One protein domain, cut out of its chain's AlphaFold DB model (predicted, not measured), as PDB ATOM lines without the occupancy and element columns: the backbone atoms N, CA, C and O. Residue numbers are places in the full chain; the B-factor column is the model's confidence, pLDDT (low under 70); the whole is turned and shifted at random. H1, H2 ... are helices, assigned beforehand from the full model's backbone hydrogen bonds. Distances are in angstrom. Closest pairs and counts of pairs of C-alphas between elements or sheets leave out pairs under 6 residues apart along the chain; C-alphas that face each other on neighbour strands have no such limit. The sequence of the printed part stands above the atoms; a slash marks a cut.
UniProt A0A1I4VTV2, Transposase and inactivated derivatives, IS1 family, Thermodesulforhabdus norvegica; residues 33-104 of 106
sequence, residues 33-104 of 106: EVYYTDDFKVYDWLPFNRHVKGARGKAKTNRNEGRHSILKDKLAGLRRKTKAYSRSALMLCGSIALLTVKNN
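Overview. This is residues 33 to 104 of the 106 residues of the protein "Transposase and inactivated derivatives, IS1 family" of Thermodesulforhabdus norvegica (UniProt A0A1I4VTV2). A loop of residues 33 to 53 with short H1 forms one end; long H2 runs away from it as a shaft, and H3 folds back across H2, making a loose rod. The printed part has 72 residues with three named helices, H1, H2, H3, and no named strand: all helix, loose, radius of gyration of the C-alphas 16.2 A, spans 47 by 23 by 19 A.

Arrangement. Residues 35 to 36 pair with 51 to 52, parallel. H1, residues 54 to 58, is apart from H2, residues 63 to 82, and from H3, residues 89 to 102. H2 and H3 only just touch, with 3 pairs of C-alphas within 8 A, through residues 71 to 75 and 95 to 99 alone. Their closest C-alphas, of Leu 71 and Ile 96, are 7.1 A apart. They run opposite ways at a steep tilt of 66 degrees. In H1, H2 and H3 every O i to N i+4 pair is within hydrogen-bond range.

Along the chain. H1 begins at C-alpha 54 (19.337, 38.534, 35.268). H2 is 28.6 A long; H3, 19.9 A, ends at C-alpha 102 (39.568, 17.255, 51.742).

Size, cuts and confidence. The printed part has no cut and no long link. Residues 79 to 85 stand free. Confidence is under 70 in 33 residues, among them 47 to 63.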
ATOM      1  N   GLU A  33      18.929  20.822  31.702       65.50
ATOM      2  CA  GLU A  33      17.629  21.317  31.226       65.50
ATOM      3  C   GLU A  33      17.540  22.851  31.299       65.50
ATOM      4  O   GLU A  33      16.987  23.485  30.401       65.50
ATOM      5  N   VAL A  34      18.137  23.450  32.340       67.44
ATOM      6  CA  VAL A  34      18.129  24.896  32.590       67.44
ATOM      7  C   VAL A  34      19.506  25.391  33.031       67.44
ATOM      8  O   VAL A  34      20.098  24.876  33.980       67.44
ATOM      9  N   TYR A  35      19.972  26.466  32.399       70.06
ATOM     10  CA  TYR A  35      21.198  27.182  32.727       70.06
ATOM     11  C   TYR A  35      20.877  28.495  33.449       70.06
ATOM     12  O   TYR A  35      20.176  29.363  32.922       70.06
ATOM     13  N   TYR A  36      21.411  28.655  34.660       67.81
ATOM     14  CA  TYR A  36      21.388  29.915  35.406       67.81
ATOM     15  C   TYR A  36      22.711  30.634  35.174       67.81
ATOM     16  O   TYR A  36      23.763  30.084  35.508       67.81
ATOM     17  N   THR A  37      22.676  31.834  34.594       67.25
ATOM     18  CA  THR A  37      23.906  32.589  34.320       67.25
ATOM     19  C   THR A  37      23.809  34.041  34.773       67.25
ATOM     20  O   THR A  37      22.729  34.580  35.017       67.25
ATOM     21  N   ASP A  38      24.969  34.672  34.914       65.44
ATOM     22  CA  ASP A  38      25.170  36.028  35.420       65.44
ATOM     23  C   ASP A  38      25.143  37.109  34.322       65.44
ATOM     24  O   ASP A  38      25.633  38.216  34.550       65.44
ATOM     25  N   ASP A  39      24.544  36.807  33.163       66.06
ATOM     26  CA  ASP A  39      24.553  37.622  31.931       66.06
ATOM     27  C   ASP A  39      25.942  37.809  31.296       66.06
ATOM     28  O   ASP A  39      26.167  38.733  30.513       66.06
ATOM     29  N   PHE A  40      26.904  36.932  31.594       67.69
ATOM     30  CA  PHE A  40      28.191  36.966  30.907       67.69
ATOM     31  C   PHE A  40      28.037  36.625  29.413       67.69
ATOM     32  O   PHE A  40      27.416  35.625  29.056       67.69
ATOM     33  N   LYS A  41      28.651  37.441  28.542       67.19
ATOM     34  CA  LYS A  41      28.517  37.387  27.069       67.19
ATOM     35  C   LYS A  41      28.768  36.002  26.460       67.19
ATOM     36  O   LYS A  41      28.174  35.648  25.450       67.19
ATOM     37  N   VAL A  42      29.620  35.193  27.093       63.56
ATOM     38  CA  VAL A  42      29.926  33.827  26.635       63.56
ATOM     39  C   VAL A  42      28.707  32.903  26.639       63.56
ATOM     40  O   VAL A  42      28.777  31.835  26.060       63.56
ATOM     41  N   TYR A  43      27.614  33.278  27.302       67.56
ATOM     42  CA  TYR A  43      26.387  32.490  27.383       67.56
ATOM     43  C   TYR A  43      25.335  32.898  26.347       67.56
ATOM     44  O   TYR A  43      24.241  32.347  26.357       67.56
ATOM     45  N   ASP A  44      25.622  33.866  25.470       70.94
ATOM     46  CA  ASP A  44      24.639  34.362  24.497       70.94
ATOM     47  C   ASP A  44      24.293  33.349  23.398       70.94
ATOM     48  O   ASP A  44      23.260  33.492  22.748       70.94
ATOM     49  N   TRP A  45      25.104  32.305  23.220       72.56
ATOM     50  CA  TRP A  45      24.794  31.197  22.315       72.56
ATOM     51  C   TRP A  45      23.834  30.158  22.920       72.56
ATOM     52  O   TRP A  45      23.354  29.289  22.192       72.56
ATOM     53  N   LEU A  46      23.525  30.225  24.225       70.00
ATOM     54  CA  LEU A  46      22.579  29.297  24.850       70.00
ATOM     55  C   LEU A  46      21.132  29.596  24.410       70.00
ATOM     56  O   LEU A  46      20.726  30.760  24.367       70.00
ATOM     57  N   PRO A  47      20.310  28.561  24.139       69.94
ATOM     58  CA  PRO A  47      18.908  28.744  23.781       69.94
ATOM     59  C   PRO A  47      18.131  29.512  24.860       69.94
ATOM     60  O   PRO A  47      18.146  29.134  26.033       69.94
ATOM     61  N   PHE A  48      17.395  30.555  24.462       65.50
ATOM     62  CA  PHE A  48      16.657  31.434  25.383       65.50
ATOM     63  C   PHE A  48      15.663  30.677  26.285       65.50
ATOM     64  O   PHE A  48      15.474  31.028  27.444       65.50
ATOM     65  N   ASN A  49      15.063  29.597  25.778       68.50
ATOM     66  CA  ASN A  49      14.125  28.745  26.516       68.50
ATOM     67  C   ASN A  49      14.788  27.865  27.592       68.50
ATOM     68  O   ASN A  49      14.097  27.390  28.488       68.50
ATOM     69  N   ARG A  50      16.108  27.662  27.525       67.25
ATOM     70  CA  ARG A  50      16.900  26.927  28.526       67.25
ATOM     71  C   ARG A  50      17.673  27.873  29.444       67.25
ATOM     72  O   ARG A  50      18.451  27.413  30.273       67.25
ATOM     73  N   HIS A  51      17.485  29.188  29.319       69.62
ATOM     74  CA  HIS A  51      18.344  30.186  29.949       69.62
ATOM     75  C   HIS A  51      17.582  31.092  30.919       69.62
ATOM     76  O   HIS A  51      16.733  31.888  30.528       69.62
ATOM     77  N   VAL A  52      17.934  31.030  32.205       69.19
ATOM     78  CA  VAL A  52      17.450  31.974  33.220       69.19
ATOM     79  C   VAL A  52      18.523  33.033  33.495       69.19
ATOM     80  O   VAL A  52      19.514  32.774  34.182       69.19
ATOM     81  N   LYS A  53      18.295  34.230  32.942       66.75
ATOM     82  CA  LYS A  53      19.158  35.426  33.001       66.75
ATOM     83  C   LYS A  53      18.784  36.397  34.141       66.75
ATOM     84  O   LYS A  53      17.728  36.275  34.775       66.75
ATOM     85  N   GLY A  54      19.634  37.394  34.391       64.50
ATOM     86  CA  GLY A  54      19.337  38.534  35.268       64.50
ATOM     87  C   GLY A  54      19.159  38.210  36.760       64.50
ATOM     88  O   GLY A  54      19.745  37.274  37.304       64.50
ATOM     89  N   ALA A  55      18.347  39.008  37.462       58.22
ATOM     90  CA  ALA A  55      18.165  38.906  38.918       58.22
ATOM     91  C   ALA A  55      17.629  37.535  39.383       58.22
ATOM     92  O   ALA A  55      17.987  37.073  40.463       58.22
ATOM     93  N   ARG A  56      16.819  36.854  38.556       59.56
ATOM     94  CA  ARG A  56      16.318  35.496  38.845       59.56
ATOM     95  C   ARG A  56      17.400  34.426  38.698       59.56
ATOM     96  O   ARG A  56      17.376  33.456  39.448       59.56
ATOM     97  N   GLY A  57      18.341  34.613  37.768       60.03
ATOM     98  CA  GLY A  57      19.534  33.774  37.637       60.03
ATOM     99  C   GLY A  57      20.477  33.942  38.825       60.03
ATOM    100  O   GLY A  57      20.862  32.963  39.454       60.03
ATOM    101  N   LYS A  58      20.745  35.199  39.203       60.94
ATOM    102  CA  LYS A  58      21.640  35.573  40.314       60.94
ATOM    103  C   LYS A  58      21.110  35.197  41.701       60.94
ATOM    104  O   LYS A  58      21.899  34.990  42.614       60.94
ATOM    105  N   ALA A  59      19.789  35.112  41.874       59.72
ATOM    106  CA  ALA A  59      19.170  34.724  43.144       59.72
ATOM    107  C   ALA A  59      19.380  33.239  43.493       59.72
ATOM    108  O   ALA A  59      19.249  32.855  44.655       59.72
ATOM    109  N   LYS A  60      19.713  32.396  42.508       60.56
ATOM    110  CA  LYS A  60      20.111  31.011  42.746       60.56
ATOM    111  C   LYS A  60      21.629  30.930  42.758       60.56
ATOM    112  O   LYS A  60      22.238  30.736  41.712       60.56
ATOM    113  N   THR A  61      22.233  31.030  43.943       56.44
ATOM    114  CA  THR A  61      23.662  30.742  44.115       56.44
ATOM    115  C   THR A  61      23.931  29.331  43.612       56.44
ATOM    116  O   THR A  61      23.532  28.342  44.234       56.44
ATOM    117  N   ASN A  62      24.580  29.226  42.458       68.25
ATOM    118  CA  ASN A  62      24.912  27.934  41.889       68.25
ATOM    119  C   ASN A  62      25.879  27.232  42.858       68.25
ATOM    120  O   ASN A  62      26.813  27.846  43.382       68.25
ATOM    121  N   ARG A  63      25.696  25.930  43.105       69.31
ATOM    122  CA  ARG A  63      26.619  25.121  43.924       69.31
ATOM    123  C   ARG A  63      28.078  25.306  43.481       69.31
ATOM    124  O   ARG A  63      28.983  25.308  44.318       69.31
ATOM    125  N   ASN A  64      28.297  25.524  42.185       70.44
ATOM    126  CA  ASN A  64      29.604  25.819  41.602       70.44
ATOM    127  C   ASN A  64      30.167  27.181  42.043       70.44
ATOM    128  O   ASN A  64      31.358  27.279  42.324       70.44
ATOM    129  N   GLU A  65      29.339  28.220  42.181       71.75
ATOM    130  CA  GLU A  65      29.763  29.533  42.691       71.75
ATOM    131  C   GLU A  65      30.172  29.462  44.163       71.75
ATOM    132  O   GLU A  65      31.220  29.990  44.544       71.75
ATOM    133  N   GLY A  66      29.397  28.739  44.977       74.56
ATOM    134  CA  GLY A  66      29.735  28.496  46.380       74.56
ATOM    135  C   GLY A  66      31.087  27.790  46.527       74.56
ATOM    136  O   GLY A  66      31.953  28.235  47.282       74.56
ATOM    137  N   ARG A  67      31.320  26.734  45.739       77.19
ATOM    138  CA  ARG A  67      32.604  26.011  45.719       77.19
ATOM    139  C   ARG A  67      33.758  26.871  45.216       77.19
ATOM    140  O   ARG A  67      34.831  26.842  45.816       77.19
ATOM    141  N   HIS A  68      33.540  27.685  44.184       78.81
ATOM    142  CA  HIS A  68      34.523  28.666  43.726       78.81
ATOM    143  C   HIS A  68      34.915  29.642  44.840       78.81
ATOM    144  O   HIS A  68      36.098  29.949  44.996       78.81
ATOM    145  N   SER A  69      33.940  30.125  45.613       79.56
ATOM    146  CA  SER A  69      34.192  31.015  46.747       79.56
ATOM    147  C   SER A  69      35.048  30.323  47.817       79.56
ATOM    148  O   SER A  69      36.079  30.858  48.225       79.56
ATOM    149  N   ILE A  70      34.704  29.079  48.175       84.50
ATOM    150  CA  ILE A  70      35.474  28.258  49.126       84.50
ATOM    151  C   ILE A  70      36.914  28.051  48.637       84.50
ATOM    152  O   ILE A  70      37.858  28.262  49.398       84.50
ATOM    153  N   LEU A  71      37.106  27.668  47.371       82.94
ATOM    154  CA  LEU A  71      38.439  27.465  46.800       82.94
ATOM    155  C   LEU A  71      39.271  28.746  46.859       82.94
ATOM    156  O   LEU A  71      40.417  28.702  47.303       82.94
ATOM    157  N   LYS A  72      38.699  29.889  46.465       83.00
ATOM    158  CA  LYS A  72      39.387  31.186  46.523       83.00
ATOM    159  C   LYS A  72      39.813  31.540  47.945       83.00
ATOM    160  O   LYS A  72      40.962  31.933  48.136       83.00
ATOM    161  N   ASP A  73      38.933  31.363  48.929       86.12
ATOM    162  CA  ASP A  73      39.249  31.636  50.334       86.12
ATOM    163  C   ASP A  73      40.394  30.746  50.844       86.12
ATOM    164  O   ASP A  73      41.395  31.237  51.380       86.12
ATOM    165  N   LYS A  74      40.316  29.432  50.601       83.88
ATOM    166  CA  LYS A  74      41.354  28.485  51.036       83.88
ATOM    167  C   LYS A  74      42.693  28.731  50.349       83.88
ATOM    168  O   LYS A  74      43.724  28.720  51.021       83.88
ATOM    169  N   LEU A  75      42.689  29.003  49.045       82.00
ATOM    170  CA  LEU A  75      43.896  29.342  48.292       82.00
ATOM    171  C   LEU A  75      44.510  30.664  48.768       82.00
ATOM    172  O   LEU A  75      45.728  30.756  48.919       82.00
ATOM    173  N   ALA A  76      43.688  31.672  49.081       82.94
ATOM    174  CA  ALA A  76      44.165  32.919  49.675       82.94
ATOM    175  C   ALA A  76      44.795  32.679  51.058       82.94
ATOM    176  O   ALA A  76      45.850  33.236  51.365       82.94
ATOM    177  N   GLY A  77      44.191  31.810  51.875       80.62
ATOM    178  CA  GLY A  77      44.751  31.372  53.153       80.62
ATOM    179  C   GLY A  77      46.097  30.657  53.004       80.62
ATOM    180  O   GLY A  77      47.040  30.977  53.729       80.62
ATOM    181  N   LEU A  78      46.207  29.737  52.041       75.62
ATOM    182  CA  LEU A  78      47.457  29.040  51.724       75.62
ATOM    183  C   LEU A  78      48.546  30.031  51.310       75.62
ATOM    184  O   LEU A  78      49.621  30.013  51.902       75.62
ATOM    185  N   ARG A  79      48.240  30.953  50.388       77.44
ATOM    186  CA  ARG A  79      49.166  32.009  49.945       77.44
ATOM    187  C   ARG A  79      49.698  32.845  51.114       77.44
ATOM    188  O   ARG A  79      50.884  33.160  51.143       77.44
ATOM    189  N   ARG A  80      48.837  33.211  52.073       78.69
ATOM    190  CA  ARG A  80      49.250  33.973  53.267       78.69
ATOM    191  C   ARG A  80      50.196  33.172  54.166       78.69
ATOM    192  O   ARG A  80      51.190  33.721  54.625       78.69
ATOM    193  N   LYS A  81      49.900  31.890  54.413       76.44
ATOM    194  CA  LYS A  81      50.661  31.040  55.349       76.44
ATOM    195  C   LYS A  81      52.022  30.609  54.818       76.44
ATOM    196  O   LYS A  81      52.985  30.583  55.571       76.44
ATOM    197  N   THR A  82      52.107  30.252  53.541       68.44
ATOM    198  CA  THR A  82      53.337  29.683  52.974       68.44
ATOM    199  C   THR A  82      54.342  30.748  52.544       68.44
ATOM    200  O   THR A  82      55.444  30.392  52.139       68.44
ATOM    201  N   LYS A  83      53.961  32.042  52.551       64.69
ATOM    202  CA  LYS A  83      54.664  33.140  51.848       64.69
ATOM    203  C   LYS A  83      54.998  32.800  50.382       64.69
ATOM    204  O   LYS A  83      55.738  33.531  49.725       64.69
ATOM    205  N   ALA A  84      54.448  31.704  49.857       55.03
ATOM    206  CA  ALA A  84      54.832  31.132  48.590       55.03
ATOM    207  C   ALA A  84      53.939  31.730  47.516       55.03
ATOM    208  O   ALA A  84      52.713  31.589  47.503       55.03
ATOM    209  N   TYR A  85      54.593  32.403  46.587       51.09
ATOM    210  CA  TYR A  85      54.042  32.719  45.291       51.09
ATOM    211  C   TYR A  85      53.751  31.384  44.590       51.09
ATOM    212  O   TYR A  85      54.651  30.761  44.032       51.09
ATOM    213  N   SER A  86      52.504  30.912  44.607       54.97
ATOM    214  CA  SER A  86      52.064  29.832  43.719       54.97
ATOM    215  C   SER A  86      52.041  30.365  42.277       54.97
ATOM    216  O   SER A  86      50.978  30.624  41.721       54.97
ATOM    217  N   ARG A  87      53.215  30.648  41.693       61.06
ATOM    218  CA  ARG A  87      53.343  31.137  40.305       61.06
ATOM    219  C   ARG A  87      53.154  30.025  39.285       61.06
ATOM    220  O   ARG A  87      52.871  30.315  38.132       61.06
ATOM    221  N   SER A  88      53.309  28.772  39.701       77.25
ATOM    222  CA  SER A  88      53.124  27.629  38.816       77.25
ATOM    223  C   SER A  88      51.659  27.200  38.783       77.25
ATOM    224  O   SER A  88      51.060  26.932  39.828       77.25
ATOM    225  N   ALA A  89      51.099  27.092  37.576       79.19
ATOM    226  CA  ALA A  89      49.764  26.545  37.351       79.19
ATOM    227  C   ALA A  89      49.632  25.119  37.915       79.19
ATOM    228  O   ALA A  89      48.613  24.803  38.520       79.19
ATOM    229  N   LEU A  90      50.693  24.306  37.837       81.69
ATOM    230  CA  LEU A  90      50.739  22.953  38.409       81.69
ATOM    231  C   LEU A  90      50.517  22.944  39.927       81.69
ATOM    232  O   LEU A  90      49.735  22.142  40.433       81.69
ATOM    233  N   MET A  91      51.154  23.862  40.656       81.06
ATOM    234  CA  MET A  91      50.972  23.988  42.110       81.06
ATOM    235  C   MET A  91      49.541  24.389  42.470       81.06
ATOM    236  O   MET A  91      48.982  23.909  43.458       81.06
ATOM    237  N   LEU A  92      48.937  25.264  41.662       81.62
ATOM    238  CA  LEU A  92      47.545  25.654  41.830       81.62
ATOM    239  C   LEU A  92      46.606  24.470  41.546       81.62
ATOM    240  O   LEU A  92      45.701  24.234  42.344       81.62
ATOM    241  N   CYS A  93      46.868  23.668  40.508       85.62
ATOM    242  CA  CYS A  93      46.123  22.435  40.242       85.62
ATOM    243  C   CYS A  93      46.218  21.439  41.404       85.62
ATOM    244  O   CYS A  93      45.191  20.967  41.884       85.62
ATOM    245  N   GLY A  94      47.426  21.178  41.914       85.38
ATOM    246  CA  GLY A  94      47.627  20.292  43.064       85.38
ATOM    247  C   GLY A  94      46.925  20.793  44.330       85.38
ATOM    248  O   GLY A  94      46.287  20.018  45.040       85.38
ATOM    249  N   SER A  95      46.963  22.105  44.580       84.81
ATOM    250  CA  SER A  95      46.264  22.720  45.717       84.81
ATOM    251  C   SER A  95      44.746  22.562  45.610       84.81
ATOM    252  O   SER A  95      44.090  22.274  46.608       84.81
ATOM    253  N   ILE A  96      44.181  22.734  44.411       85.69
ATOM    254  CA  ILE A  96      42.749  22.532  44.168       85.69
ATOM    255  C   ILE A  96      42.385  21.061  44.364       85.69
ATOM    256  O   ILE A  96      41.457  20.788  45.113       85.69
ATOM    257  N   ALA A  97      43.142  20.126  43.781       86.06
ATOM    258  CA  ALA A  97      42.889  18.692  43.927       86.06
ATOM    259  C   ALA A  97      42.871  18.255  45.403       86.06
ATOM    260  O   ALA A  97      41.929  17.601  45.847       86.06
ATOM    261  N   LEU A  98      43.856  18.699  46.193       86.50
ATOM    262  CA  LEU A  98      43.905  18.442  47.636       86.50
ATOM    263  C   LEU A  98      42.693  19.020  48.380       86.50
ATOM    264  O   LEU A  98      42.156  18.379  49.283       86.50
ATOM    265  N   LEU A  99      42.252  20.228  48.018       86.25
ATOM    266  CA  LEU A  99      41.060  20.838  48.605       86.25
ATOM    267  C   LEU A  99      39.788  20.076  48.222       86.25
ATOM    268  O   LEU A  99      38.917  19.914  49.072       86.25
ATOM    269  N   THR A 100      39.682  19.588  46.991       85.44
ATOM    270  CA  THR A 100      38.541  18.796  46.519       85.44
ATOM    271  C   THR A 100      38.425  17.478  47.287       85.44
ATOM    272  O   THR A 100      37.343  17.182  47.794       85.44
ATOM    273  N   VAL A 101      39.536  16.750  47.468       85.38
ATOM    274  CA  VAL A 101      39.587  15.530  48.300       85.38
ATOM    275  C   VAL A 101      39.206  15.850  49.744       85.38
ATOM    276  O   VAL A 101      38.320  15.224  50.311       85.38
ATOM    277  N   LYS A 102      39.819  16.881  50.342       86.81
ATOM    278  CA  LYS A 102      39.568  17.255  51.742       86.81
ATOM    279  C   LYS A 102      38.103  17.609  52.026       86.81
ATOM    280  O   LYS A 102      37.647  17.431  53.152       86.81
ATOM    281  N   ASN A 103      37.396  18.176  51.050       83.88
ATOM    282  CA  ASN A 103      35.998  18.577  51.201       83.88
ATOM    283  C   ASN A 103      34.999  17.509  50.706       83.88
ATOM    284  O   ASN A 103      33.809  17.821  50.635       83.88
ATOM    285  N   ASN A 104      35.447  16.292  50.362       83.56
ATOM    286  CA  ASN A 104      34.616  15.208  49.811       83.56
ATOM    287  C   ASN A 104      33.757  15.675  48.622       83.56
ATOM    288  O   ASN A 104      32.535  15.515  48.592       83.56
TER     289      ASN A 104